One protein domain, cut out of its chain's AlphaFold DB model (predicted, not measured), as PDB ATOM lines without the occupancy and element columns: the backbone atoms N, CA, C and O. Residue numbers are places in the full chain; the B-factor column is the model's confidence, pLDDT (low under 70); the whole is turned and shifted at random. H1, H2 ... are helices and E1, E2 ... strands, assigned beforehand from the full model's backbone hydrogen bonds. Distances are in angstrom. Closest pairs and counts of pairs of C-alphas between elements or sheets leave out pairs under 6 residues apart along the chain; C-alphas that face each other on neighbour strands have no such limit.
ATOM      1  N   TRP A  31      27.622  12.460  -2.839       69.06
ATOM      2  CA  TRP A  31      28.779  13.267  -2.423       69.06
ATOM      3  C   TRP A  31      28.998  14.521  -3.276       69.06
ATOM      4  O   TRP A  31      29.560  15.500  -2.782       69.06
ATOM      5  N   ASP A  32      28.537  14.529  -4.531       72.94
ATOM      6  CA  ASP A  32      28.630  15.706  -5.404       72.94
ATOM      7  C   ASP A  32      27.739  16.858  -4.912       72.94
ATOM      8  O   ASP A  32      28.028  18.023  -5.189       72.94
ATOM      9  N   ASP A  33      26.718  16.563  -4.108       80.12
ATOM     10  CA  ASP A  33      25.812  17.537  -3.498       80.12
ATOM     11  C   ASP A  33      26.181  17.890  -2.047       80.12
ATOM     12  O   ASP A  33      25.417  18.565  -1.358       80.12
ATOM     13  N   VAL A  34      27.370  17.504  -1.573       81.81
ATOM     14  CA  VAL A  34      27.844  17.788  -0.208       81.81
ATOM     15  C   VAL A  34      29.072  18.696  -0.240       81.81
ATOM     16  O   VAL A  34      30.043  18.450  -0.952       81.81
ATOM     17  N   ASP A  35      29.046  19.763   0.555       86.50
ATOM     18  CA  ASP A  35      30.230  20.541   0.914       86.50
ATOM     19  C   ASP A  35      30.873  19.907   2.156       86.50
ATOM     20  O   ASP A  35      30.360  20.017   3.272       86.50
ATOM     21  N   ILE A  36      31.953  19.150   1.943       88.56
ATOM     22  CA  ILE A  36      32.629  18.405   3.011       88.56
ATOM     23  C   ILE A  36      33.384  19.383   3.910       88.56
ATOM     24  O   ILE A  36      34.263  20.113   3.453       88.56
ATOM     25  N   GLN A  37      33.081  19.342   5.205       89.19
ATOM     26  CA  GLN A  37      33.730  20.176   6.209       89.19
ATOM     27  C   GLN A  37      34.848  19.442   6.947       89.19
ATOM     28  O   GLN A  37      35.900  20.027   7.190       89.19
ATOM     29  N   ASP A  38      34.619  18.185   7.336       90.38
ATOM     30  CA  ASP A  38      35.577  17.408   8.126       90.38
ATOM     31  C   ASP A  38      35.447  15.905   7.845       90.38
ATOM     32  O   ASP A  38      34.370  15.403   7.509       90.38
ATOM     33  N   THR A  39      36.546  15.173   7.999       92.19
ATOM     34  CA  THR A  39      36.584  13.715   7.853       92.19
ATOM     35  C   THR A  39      37.507  13.137   8.911       92.19
ATOM     36  O   THR A  39      38.678  13.512   8.995       92.19
ATOM     37  N   GLN A  40      37.007  12.187   9.699       92.62
ATOM     38  CA  GLN A  40      37.762  11.539  10.768       92.62
ATOM     39  C   GLN A  40      37.570  10.031  10.751       92.62
ATOM     40  O   GLN A  40      36.518   9.520  10.380       92.62
ATOM     41  N   ARG A  41      38.605   9.301  11.168       90.81
ATOM     42  CA  ARG A  41      38.581   7.840  11.246       90.81
ATOM     43  C   ARG A  41      38.694   7.391  12.693       90.81
ATOM     44  O   ARG A  41      39.635   7.778  13.381       90.81
ATOM     45  N   VAL A  42      37.777   6.526  13.112       90.19
ATOM     46  CA  VAL A  42      37.800   5.873  14.422       90.19
ATOM     47  C   VAL A  42      37.785   4.370  14.182       90.19
ATOM     48  O   VAL A  42      36.819   3.834  13.648       90.19
ATOM     49  N   GLY A  43      38.868   3.682  14.542       88.62
ATOM     50  CA  GLY A  43      39.020   2.265  14.205       88.62
ATOM     51  C   GLY A  43      38.965   2.032  12.691       88.62
ATOM     52  O   GLY A  43      39.778   2.583  11.944       88.62
ATOM     53  N   THR A  44      38.012   1.214  12.249       88.19
ATOM     54  CA  THR A  44      37.752   0.889  10.835       88.19
ATOM     55  C   THR A  44      36.726   1.803  10.169       88.19
ATOM     56  O   THR A  44      36.649   1.811   8.943       88.19
ATOM     57  N   THR A  45      35.991   2.607  10.939       88.81
ATOM     58  CA  THR A  45      34.906   3.455  10.428       88.81
ATOM     59  C   THR A  45      35.400   4.855  10.103       88.81
ATOM     60  O   THR A  45      36.109   5.491  10.895       88.81
ATOM     61  N   GLN A  46      35.013   5.354   8.932       89.88
ATOM     62  CA  GLN A  46      35.289   6.716   8.501       89.88
ATOM     63  C   GLN A  46      34.027   7.565   8.604       89.88
ATOM     64  O   GLN A  46      33.039   7.316   7.926       89.88
ATOM     65  N   TYR A  47      34.088   8.610   9.414       90.25
ATOM     66  CA  TYR A  47      33.036   9.601   9.544       90.25
ATOM     67  C   TYR A  47      33.347  10.807   8.674       90.25
ATOM     68  O   TYR A  47      34.482  11.284   8.641       90.25
ATOM     69  N   THR A  48      32.327  11.331   8.010       91.12
ATOM     70  CA  THR A  48      32.407  12.564   7.232       91.12
ATOM     71  C   THR A  48      31.298  13.498   7.673       91.12
ATOM     72  O   THR A  48      30.146  13.086   7.765       91.12
ATOM     73  N   ARG A  49      31.646  14.754   7.943       90.75
ATOM     74  CA  ARG A  49      30.713  15.837   8.250       90.75
ATOM     75  C   ARG A  49      30.704  16.828   7.103       90.75
ATOM     76  O   ARG A  49      31.762  17.218   6.606       90.75
ATOM     77  N   GLY A  50      29.520  17.267   6.707       88.12
ATOM     78  CA  GLY A  50      29.369  18.215   5.614       88.12
ATOM     79  C   GLY A  50      27.998  18.863   5.582       88.12
ATOM     80  O   GLY A  50      27.088  18.479   6.315       88.12
ATOM     81  N   VAL A  51      27.864  19.862   4.719       86.62
ATOM     82  CA  VAL A  51      26.621  20.606   4.504       86.62
ATOM     83  C   VAL A  51      26.069  20.255   3.135       86.62
ATOM     84  O   VAL A  51      26.804  20.259   2.150       86.62
ATOM     85  N   LEU A  52      24.771  19.972   3.044       83.88
ATOM     86  CA  LEU A  52      24.130  19.752   1.748       83.88
ATOM     87  C   LEU A  52      24.120  21.054   0.935       83.88
ATOM     88  O   LEU A  52      23.634  22.089   1.405       83.88
ATOM     89  N   LYS A  53      24.629  21.001  -0.299       81.62
ATOM     90  CA  LYS A  53      24.715  22.142  -1.214       81.62
ATOM     91  C   LYS A  53      23.340  22.765  -1.431       81.62
ATOM     92  O   LYS A  53      22.329  22.091  -1.588       81.62
ATOM     93  N   GLY A  54      23.308  24.097  -1.432       80.69
ATOM     94  CA  GLY A  54      22.059  24.850  -1.561       80.69
ATOM     95  C   GLY A  54      21.186  24.853  -0.300       80.69
ATOM     96  O   GLY A  54      20.106  25.440  -0.331       80.69
ATOM     97  N   THR A  55      21.646  24.263   0.807       82.56
ATOM     98  CA  THR A  55      20.950  24.267   2.100       82.56
ATOM     99  C   THR A  55      21.870  24.744   3.229       82.56
ATOM    100  O   THR A  55      23.061  24.974   3.030       82.56
ATOM    101  N   THR A  56      21.312  24.889   4.432       80.62
ATOM    102  CA  THR A  56      22.070  25.068   5.682       80.62
ATOM    103  C   THR A  56      22.065  23.805   6.548       80.62
ATOM    104  O   THR A  56      22.391  23.879   7.731       80.62
ATOM    105  N   GLN A  57      21.633  22.666   5.997       79.44
ATOM    106  CA  GLN A  57      21.533  21.412   6.736       79.44
ATOM    107  C   GLN A  57      22.903  20.735   6.780       79.44
ATOM    108  O   GLN A  57      23.463  20.376   5.742       79.44
ATOM    109  N   GLU A  58      23.425  20.567   7.990       84.75
ATOM    110  CA  GLU A  58      24.650  19.818   8.256       84.75
ATOM    111  C   GLU A  58      24.287  18.358   8.546       84.75
ATOM    112  O   GLU A  58      23.285  18.080   9.208       84.75
ATOM    113  N   ARG A  59      25.076  17.423   8.020       85.56
ATOM    114  CA  ARG A  59      24.851  15.983   8.154       85.56
ATOM    115  C   ARG A  59      26.160  15.255   8.408       85.56
ATOM    116  O   ARG A  59      27.246  15.747   8.081       85.56
ATOM    117  N   ILE A  60      26.037  14.077   9.010       88.19
ATOM    118  CA  ILE A  60      27.153  13.168   9.254       88.19
ATOM    119  C   ILE A  60      26.875  11.847   8.550       88.19
ATOM    120  O   ILE A  60      25.807  11.259   8.714       88.19
ATOM    121  N   TRP A  61      27.872  11.359   7.826       89.25
ATOM    122  CA  TRP A  61      27.880  10.052   7.183       89.25
ATOM    123  C   TRP A  61      28.967   9.179   7.801       89.25
ATOM    124  O   TRP A  61      30.051   9.673   8.119       89.25
ATOM    125  N   ALA A  62      28.685   7.892   7.956       89.19
ATOM    126  CA  ALA A  62      29.627   6.878   8.400       89.19
ATOM    127  C   ALA A  62      29.835   5.859   7.277       89.19
ATOM    128  O   ALA A  62      28.877   5.279   6.780       89.19
ATOM    129  N   GLU A  63      31.088   5.644   6.882       88.81
ATOM    130  CA  GLU A  63      31.513   4.540   6.027       88.81
ATOM    131  C   GLU A  63      32.083   3.436   6.926       88.81
ATOM    132  O   GLU A  63      33.156   3.591   7.521       88.81
ATOM    133  N   TYR A  64      31.351   2.331   7.031       84.81
ATOM    134  CA  TYR A  64      31.752   1.146   7.778       84.81
ATOM    135  C   TYR A  64      32.500   0.179   6.869       84.81
ATOM    136  O   TYR A  64      31.963  -0.270   5.854       84.81
ATOM    137  N   ASP A  65      33.717  -0.193   7.264       81.44
ATOM    138  CA  ASP A  65      34.430  -1.320   6.670       81.44
ATOM    139  C   ASP A  65      34.137  -2.581   7.494       81.44
ATOM    140  O   ASP A  65      34.599  -2.730   8.629       81.44
ATOM    141  N   TRP A  66      33.333  -3.480   6.925       73.31
ATOM    142  CA  TRP A  66      32.955  -4.757   7.544       73.31
ATOM    143  C   TRP A  66      33.941  -5.889   7.214       73.31
ATOM    144  O   TRP A  66      33.690  -7.062   7.503       73.31
ATOM    145  N   GLY A  67      35.080  -5.564   6.594       64.31
ATOM    146  CA  GLY A  67      35.965  -6.539   5.978       64.31
ATOM    147  C   GLY A  67      35.408  -7.106   4.665       64.31
ATOM    148  O   GLY A  67      34.277  -6.863   4.257       64.31
ATOM    149  N   GLN A  68      36.251  -7.853   3.946       59.81
ATOM    150  CA  GLN A  68      35.936  -8.466   2.638       59.81
ATOM    151  C   GLN A  68      35.578  -7.487   1.501       59.81
ATOM    152  O   GLN A  68      35.107  -7.917   0.452       59.81
ATOM    153  N   GLY A  69      35.855  -6.190   1.669       60.75
ATOM    154  CA  GLY A  69      35.554  -5.168   0.663       60.75
ATOM    155  C   GLY A  69      34.103  -4.680   0.683       60.75
ATOM    156  O   GLY A  69      33.724  -3.910  -0.194       60.75
ATOM    157  N   LEU A  70      33.311  -5.094   1.678       57.22
ATOM    158  CA  LEU A  70      31.977  -4.558   1.922       57.22
ATOM    159  C   LEU A  70      32.108  -3.230   2.668       57.22
ATOM    160  O   LEU A  70      32.474  -3.194   3.846       57.22
ATOM    161  N   ARG A  71      31.821  -2.142   1.954       69.06
ATOM    162  CA  ARG A  71      31.694  -0.802   2.521       69.06
ATOM    163  C   ARG A  71      30.232  -0.420   2.519       69.06
ATOM    164  O   ARG A  71      29.621  -0.407   1.456       69.06
ATOM    165  N   ASN A  72      29.696  -0.118   3.695       76.44
ATOM    166  CA  ASN A  72      28.368   0.471   3.803       76.44
ATOM    167  C   ASN A  72      28.522   1.934   4.193       76.44
ATOM    168  O   ASN A  72      29.206   2.227   5.172       76.44
ATOM    169  N   THR A  73      27.913   2.835   3.427       79.88
ATOM    170  CA  THR A  73      27.793   4.234   3.837       79.88
ATOM    171  C   THR A  73      26.399   4.416   4.402       79.88
ATOM    172  O   THR A  73      25.426   4.089   3.734       79.88
ATOM    173  N   GLU A  74      26.296   4.947   5.612       81.69
ATOM    174  CA  GLU A  74      25.018   5.262   6.245       81.69
ATOM    175  C   GLU A  74      25.040   6.702   6.748       81.69
ATOM    176  O   GLU A  74      26.054   7.201   7.242       81.69
ATOM    177  N   GLU A  75      23.915   7.398   6.623       81.75
ATOM    178  CA  GLU A  75      23.768   8.726   7.207       81.75
ATOM    179  C   GLU A  75      23.404   8.595   8.694       81.75
ATOM    180  O   GLU A  75      22.325   8.128   9.050       81.75
ATOM    181  N   VAL A  76      24.295   9.062   9.569       80.31
ATOM    182  CA  VAL A  76      24.154   8.993  11.033       80.31
ATOM    183  C   VAL A  76      23.034   9.917  11.527       80.31
ATOM    184  O   VAL A  76      22.370   9.640  12.523       80.31
ATOM    185  N   THR A  77      22.794  11.023  10.822       75.81
ATOM    186  CA  THR A  77      21.817  12.062  11.189       75.81
ATOM    187  C   THR A  77      20.565  12.073  10.299       75.81
ATOM    188  O   THR A  77      19.872  13.087  10.256       75.81
ATOM    189  N   ASN A  78      20.245  10.958   9.620       63.50
ATOM    190  CA  ASN A  78      19.214  10.850   8.565       63.50
ATOM    191  C   ASN A  78      17.813  11.356   8.939       63.50
ATOM    192  O   ASN A  78      17.026  11.736   8.076       63.50
ATOM    193  N   SER A  79      17.468  11.361  10.224       52.47
ATOM    194  CA  SER A  79      16.061  11.380  10.617       52.47
ATOM    195  C   SER A  79      15.456  12.765  10.855       52.47
ATOM    196  O   SER A  79      14.230  12.862  10.851       52.47
ATOM    197  N   GLN A  80      16.235  13.822  11.112       55.75
ATOM    198  CA  GLN A  80      15.698  15.153  11.456       55.75
ATOM    199  C   GLN A  80      16.670  16.267  11.061       55.75
ATOM    200  O   GLN A  80      17.878  16.054  11.081       55.75
ATOM    201  N   GLU A  81      16.145  17.457  10.741       57.78
ATOM    202  CA  GLU A  81      16.906  18.688  10.477       57.78
ATOM    203  C   GLU A  81      17.713  19.126  11.716       57.78
ATOM    204  O   GLU A  81      17.394  20.097  12.403       57.78
ATOM    205  N   MET A  82      18.770  18.388  12.046       62.56
ATOM    206  CA  MET A  82      19.738  18.792  13.050       62.56
ATOM    207  C   MET A  82      20.553  19.945  12.467       62.56
ATOM    208  O   MET A  82      21.092  19.857  11.369       62.56
ATOM    209  N   SER A  83      20.602  21.061  13.188       63.12
ATOM    210  CA  SER A  83      21.295  22.266  12.731       63.12
ATOM    211  C   SER A  83      22.506  22.568  13.612       63.12
ATOM    212  O   SER A  83      22.414  22.519  14.843       63.12
ATOM    213  N   GLY A  84      23.623  22.911  12.963       66.75
ATOM    214  CA  GLY A  84      24.827  23.512  13.545       66.75
ATOM    215  C   GLY A  84      25.332  22.828  14.816       66.75
ATOM    216  O   GLY A  84      25.890  21.737  14.772       66.75
ATOM    217  N   SER A  85      25.113  23.461  15.974       75.25
ATOM    218  CA  SER A  85      25.665  23.022  17.267       75.25
ATOM    219  C   SER A  85      25.289  21.592  17.669       75.25
ATOM    220  O   SER A  85      26.025  20.951  18.411       75.25
ATOM    221  N   ARG A  86      24.159  21.064  17.187       78.81
ATOM    222  CA  ARG A  86      23.752  19.680  17.483       78.81
ATOM    223  C   ARG A  86      24.577  18.670  16.707       78.81
ATOM    224  O   ARG A  86      25.013  17.673  17.274       78.81
ATOM    225  N   VAL A  87      24.809  18.957  15.432       83.50
ATOM    226  CA  VAL A  87      25.624  18.108  14.566       83.50
ATOM    227  C   VAL A  87      27.067  18.124  15.056       83.50
ATOM    228  O   VAL A  87      27.675  17.067  15.176       83.50
ATOM    229  N   GLU A  88      27.567  19.278  15.498       87.00
ATOM    230  CA  GLU A  88      28.871  19.374  16.160       87.00
ATOM    231  C   GLU A  88      28.951  18.557  17.466       87.00
ATOM    232  O   GLU A  88      29.945  17.868  17.702       87.00
ATOM    233  N   ASN A  89      27.907  18.561  18.304       86.56
ATOM    234  CA  ASN A  89      27.874  17.741  19.521       86.56
ATOM    235  C   ASN A  89      27.880  16.236  19.210       86.56
ATOM    236  O   ASN A  89      28.642  15.491  19.829       86.56
ATOM    237  N   VAL A  90      27.067  15.791  18.245       88.31
ATOM    238  CA  VAL A  90      27.049  14.390  17.789       88.31
ATOM    239  C   VAL A  90      28.409  14.013  17.209       88.31
ATOM    240  O   VAL A  90      28.974  12.997  17.605       88.31
ATOM    241  N   TRP A  91      28.972  14.859  16.343       91.38
ATOM    242  CA  TRP A  91      30.291  14.674  15.747       91.38
ATOM    243  C   TRP A  91      31.363  14.445  16.810       91.38
ATOM    244  O   TRP A  91      32.039  13.417  16.796       91.38
ATOM    245  N   ASN A  92      31.476  15.354  17.778       91.25
ATOM    246  CA  ASN A  92      32.466  15.253  18.849       91.25
ATOM    247  C   ASN A  92      32.254  14.012  19.733       91.25
ATOM    248  O   ASN A  92      33.220  13.433  20.225       91.25
ATOM    249  N   ALA A  93      31.006  13.582  19.933       90.25
ATOM    250  CA  ALA A  93      30.688  12.405  20.736       90.25
ATOM    251  C   ALA A  93      31.051  11.081  20.039       90.25
ATOM    252  O   ALA A  93      31.495  10.148  20.712       90.25
ATOM    253  N   ILE A  94      30.882  10.983  18.717       90.12
ATOM    254  CA  ILE A  94      31.151   9.746  17.958       90.12
ATOM    255  C   ILE A  94      32.587   9.667  17.420       90.12
ATOM    256  O   ILE A  94      33.071   8.572  17.145       90.12
ATOM    257  N   THR A  95      33.278  10.805  17.291       92.81
ATOM    258  CA  THR A  95      34.684  10.882  16.842       92.81
ATOM    259  C   THR A  95      35.682  11.136  17.972       92.81
ATOM    260  O   THR A  95      36.894  11.057  17.775       92.81
ATOM    261  N   GLY A  96      35.186  11.426  19.176       90.19
ATOM    262  CA  GLY A  96      36.008  11.776  20.324       90.19
ATOM    263  C   GLY A  96      36.909  10.637  20.824       90.19
ATOM    264  O   GLY A  96      36.720   9.468  20.494       90.19
ATOM    265  N   PRO A  97      37.865  10.938  21.720       86.50
ATOM    266  CA  PRO A  97      38.859   9.973  22.204       86.50
ATOM    267  C   PRO A  97      38.280   8.832  23.057       86.50
ATOM    268  O   PRO A  97      39.012   7.925  23.439       86.50
ATOM    269  N   GLN A  98      37.000   8.910  23.424       86.81
ATOM    270  CA  GLN A  98      36.279   7.867  24.160       86.81
ATOM    271  C   GLN A  98      35.386   7.020  23.243       86.81
ATOM    272  O   GLN A  98      34.724   6.107  23.730       86.81
ATOM    273  N   ALA A  99      35.336   7.325  21.943       89.44
ATOM    274  CA  ALA A  99      34.517   6.584  21.003       89.44
ATOM    275  C   ALA A  99      35.042   5.145  20.851       89.44
ATOM    276  O   ALA A  99      36.261   4.941  20.755       89.44
ATOM    277  N   PRO A 100      34.152   4.138  20.816       89.75
ATOM    278  CA  PRO A 100      34.561   2.769  20.537       89.75
ATOM    279  C   PRO A 100      35.172   2.670  19.134       89.75
ATOM    280  O   PRO A 100      34.846   3.443  18.234       89.75
ATOM    281  N   THR A 101      36.079   1.715  18.944       89.38
ATOM    282  CA  THR A 101      36.795   1.506  17.670       89.38
ATOM    283  C   THR A 101      36.310   0.293  16.885       89.38
ATOM    284  O   THR A 101      36.737   0.091  15.755       89.38
ATOM    285  N   ASP A 102      35.489  -0.543  17.511       88.62
ATOM    286  CA  ASP A 102      34.882  -1.733  16.921       88.62
ATOM    287  C   ASP A 102      33.565  -1.359  16.226       88.62
ATOM    288  O   ASP A 102      32.773  -0.618  16.805       88.62
ATOM    289  N   THR A 103      33.340  -1.848  15.003       84.06
ATOM    290  CA  THR A 103      32.230  -1.412  14.135       84.06
ATOM    291  C   THR A 103      30.859  -1.597  14.793       84.06
ATOM    292  O   THR A 103      30.044  -0.677  14.781       84.06
ATOM    293  N   GLU A 104      30.600  -2.751  15.416       86.25
ATOM    294  CA  GLU A 104      29.310  -3.023  16.067       86.25
ATOM    295  C   GLU A 104      29.080  -2.083  17.260       86.25
ATOM    296  O   GLU A 104      28.016  -1.476  17.390       86.25
ATOM    297  N   GLN A 105      30.105  -1.889  18.095       88.62
ATOM    298  CA  GLN A 105      30.046  -0.943  19.215       88.62
ATOM    299  C   GLN A 105      29.922   0.511  18.753       88.62
ATOM    300  O   GLN A 105      29.326   1.330  19.450       88.62
ATOM    301  N   GLN A 106      30.473   0.854  17.591       87.69
ATOM    302  CA  GLN A 106      30.323   2.180  17.001       87.69
ATOM    303  C   GLN A 106      28.889   2.458  16.591       87.69
ATOM    304  O   GLN A 106      28.385   3.529  16.911       87.69
ATOM    305  N   ILE A 107      28.220   1.504  15.950       86.94
ATOM    306  CA  ILE A 107      26.816   1.650  15.555       86.94
ATOM    307  C   ILE A 107      25.923   1.809  16.793       86.94
ATOM    308  O   ILE A 107      25.078   2.703  16.838       86.94
ATOM    309  N   ASP A 108      26.135   0.994  17.831       87.44
ATOM    310  CA  ASP A 108      25.384   1.103  19.091       87.44
ATOM    311  C   ASP A 108      25.617   2.453  19.798       87.44
ATOM    312  O   ASP A 108      24.667   3.137  20.201       87.44
ATOM    313  N   HIS A 109      26.878   2.891  19.873       87.69
ATOM    314  CA  HIS A 109      27.247   4.183  20.454       87.69
ATOM    315  C   HIS A 109      26.635   5.354  19.685       87.69
ATOM    316  O   HIS A 109      26.061   6.254  20.293       87.69
ATOM    317  N   GLN A 110      26.697   5.335  18.353       87.94
ATOM    318  CA  GLN A 110      26.079   6.357  17.509       87.94
ATOM    319  C   GLN A 110      24.572   6.449  17.742       87.94
ATOM    320  O   GLN A 110      24.060   7.540  17.998       87.94
ATOM    321  N   ASN A 111      23.869   5.313  17.717       85.75
ATOM    322  CA  ASN A 111      22.432   5.266  17.973       85.75
ATOM    323  C   ASN A 111      22.101   5.838  19.357       85.75
ATOM    324  O   ASN A 111      21.187   6.650  19.497       85.75
ATOM    325  N   THR A 112      22.890   5.486  20.373       87.31
ATOM    326  CA  THR A 112      22.727   6.002  21.737       87.31
ATOM    327  C   THR A 112      22.935   7.515  21.813       87.31
ATOM    328  O   THR A 112      22.142   8.214  22.450       87.31
ATOM    329  N   VAL A 113      23.967   8.048  21.153       86.38
ATOM    330  CA  VAL A 113      24.256   9.490  21.103       86.38
ATOM    331  C   VAL A 113      23.122  10.244  20.406       86.38
ATOM    332  O   VAL A 113      22.609  11.217  20.961       86.38
ATOM    333  N   VAL A 114      22.692   9.782  19.230       84.06
ATOM    334  CA  VAL A 114      21.615  10.417  18.451       84.06
ATOM    335  C   VAL A 114      20.294  10.404  19.228       84.06
ATOM    336  O   VAL A 114      19.608  11.427  19.305       84.06
ATOM    337  N   LEU A 115      19.951   9.283  19.868       81.31
ATOM    338  CA  LEU A 115      18.747   9.173  20.696       81.31
ATOM    339  C   LEU A 115      18.815  10.053  21.953       81.31
ATOM    340  O   LEU A 115      17.804  10.650  22.326       81.31
ATOM    341  N   SER A 116      19.985  10.165  22.587       82.19
ATOM    342  CA  SER A 116      20.173  11.000  23.783       82.19
ATOM    343  C   SER A 116      19.972  12.480  23.470       82.19
ATOM    344  O   SER A 116      19.209  13.147  24.166       82.19
ATOM    345  N   GLN A 117      20.552  12.968  22.368       78.00
ATOM    346  CA  GLN A 117      20.360  14.352  21.919       78.00
ATOM    347  C   GLN A 117      18.877  14.658  21.665       78.00
ATOM    348  O   GLN A 117      18.360  15.684  22.106       78.00
ATOM    349  N   ARG A 118      18.142  13.722  21.051       74.31
ATOM    350  CA  ARG A 118      16.694  13.860  20.840       74.31
ATOM    351  C   ARG A 118      15.900  13.891  22.152       74.31
ATOM    352  O   ARG A 118      14.914  14.622  22.263       74.31
ATOM    353  N   ALA A 119      16.287  13.085  23.138       73.12
ATOM    354  CA  ALA A 119      15.627  13.068  24.440       73.12
ATOM    355  C   ALA A 119      15.832  14.389  25.205       73.12
ATOM    356  O   ALA A 119      14.891  14.882  25.831       73.12
ATOM    357  N   GLU A 120      17.021  14.991  25.115       70.50
ATOM    358  CA  GLU A 120      17.301  16.311  25.692       70.50
ATOM    359  C   GLU A 120      16.422  17.404  25.067       70.50
ATOM    360  O   GLU A 120      15.867  18.229  25.792       70.50
ATOM    361  N   GLU A 121      16.181  17.364  23.754       66.00
ATOM    362  CA  GLU A 121      15.269  18.305  23.092       66.00
ATOM    363  C   GLU A 121      13.839  18.223  23.626       66.00
ATOM    364  O   GLU A 121      13.247  19.240  23.991       66.00
ATOM    365  N   LEU A 122      13.286  17.011  23.715       66.12
ATOM    366  CA  LEU A 122      11.931  16.808  24.230       66.12
ATOM    367  C   LEU A 122      11.806  17.282  25.679       66.12
ATOM    368  O   LEU A 122      10.781  17.848  26.065       66.12
ATOM    369  N   LYS A 123      12.864  17.097  26.474       66.75
ATOM    370  CA  LYS A 123      12.913  17.590  27.845       66.75
ATOM    371  C   LYS A 123      12.923  19.121  27.889       66.75
ATOM    372  O   LYS A 123      12.080  19.695  28.571       66.75
ATOM    373  N   THR A 124      13.785  19.775  27.107       62.16
ATOM    374  CA  THR A 124      13.843  21.247  27.056       62.16
ATOM    375  C   THR A 124      12.541  21.878  26.569       62.16
ATOM    376  O   THR A 124      12.123  22.886  27.126       62.16
ATOM    377  N   LEU A 125      11.847  21.272  25.599       60.19
ATOM    378  CA  LEU A 125      10.528  21.736  25.151       60.19
ATOM    379  C   LEU A 125       9.478  21.630  26.264       60.19
ATOM    380  O   LEU A 125       8.723  22.574  26.484       60.19
ATOM    381  N   THR A 126       9.485  20.522  27.008       60.00
ATOM    382  CA  THR A 126       8.565  20.304  28.134       60.00
ATOM    383  C   THR A 126       8.847  21.273  29.292       60.00
ATOM    384  O   THR A 126       7.923  21.792  29.915       60.00
ATOM    385  N   GLU A 127      10.122  21.554  29.578       59.88
ATOM    386  CA  GLU A 127      10.531  22.543  30.586       59.88
ATOM    387  C   GLU A 127      10.138  23.969  30.157       59.88
ATOM    388  O   GLU A 127       9.613  24.723  30.973       59.88
ATOM    389  N   TYR A 128      10.252  24.310  28.869       55.19
ATOM    390  CA  TYR A 128       9.836  25.614  28.337       55.19
ATOM    391  C   TYR A 128       8.310  25.817  28.373       55.19
ATOM    392  O   TYR A 128       7.838  26.916  28.670       55.19
ATOM    393  N   GLU A 129       7.518  24.766  28.130       54.53
ATOM    394  CA  GLU A 129       6.062  24.798  28.339       54.53
ATOM    395  C   GLU A 129       5.701  24.988  29.820       54.53
ATOM    396  O   GLU A 129       4.748  25.700  30.144       54.53
TER     397      GLU A 129
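This is residues 31 to 129 of the 167 residues of an uncharacterized protein of Streptomyces natalensis ATCC 27448 (UniProt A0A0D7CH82). A twisted sheet of four antiparallel strands has a helical hairpin, H1 and H2, on one face, with H1 packed along the strands and the much longer H2 beside H1. The far end of H2, residues 119 to 129, sticks out beyond the compact body as a free arm and makes much of the length. The printed part has 99 residues, with four named strands followed by two named helices; the sheet's order is E1, E2, E3, E4, and the class is mixed, helices and strands. The whole is compact, with a radius of gyration of the C-alphas of 14.2 A, and spans 51 by 32 by 21 A.

E1, residues 34 to 42, E2, residues 45 to 52, E3, residues 58 to 65, and E4, residues 71 to 75, form a meander, each strand the antiparallel neighbour of the one before. Each successive pair is a hairpin, and the edge strands E1 and E4 are apart. E1 bends by 70 degrees at residue 37. Within hydrogen-bond range are N 40 and O 47 of E1 and E2, 2.9 A, N 48 and O 61 of E2 and E3, 2.8 A, and N 62 and O 74 of E3 and E4, 2.8 A. H1, residues 85 to 95, is on the sheet at a height over the sheet of 9.3 A, over E2 and E3. It runs along the strands, at 7 degrees to E2 on the local plane. Its closest C-alphas to E3 are those of Val 87 and Glu 58, 6.6 A apart. H2, residues 103 to 129, touches H1 with residues 106 to 117 alone; the closest C-alphas are those of Ile 94 and Gln 110, 6.1 A apart. These two make a helical hairpin at a shallow tilt of 27 degrees, opposite ways. H2 is also on the sheet, through residues 103 to 110; its closest C-alphas to E2 are those of Thr 103 and Thr 45, 6.7 A apart. Sheet and helices make two layers, with the helices on one face. In H1 and H2 every O i to N i+4 pair is within hydrogen-bond range.

E1 begins at C-alpha 34, (27.844, 17.788, -0.208), and measures 21.3 A from first to last C-alpha. E2 measures 21.4 A, E3 23.3 A and E4 13.3 A. H1 measures 15.1 A and begins at C-alpha 85, (25.665, 23.022, 17.267). H2 measures 39.7 A and ends at C-alpha 129, (6.062, 24.798, 28.339).

The two C-alphas farthest apart are those of Gln 68 and Glu 129, at 51.6 A. The printed part has no cut and no long link. Mean pLDDT of the printed part is 80.0; it is under 70 at residue 31 and at residues 67 to 71, 78 to 84 and 121 to 129.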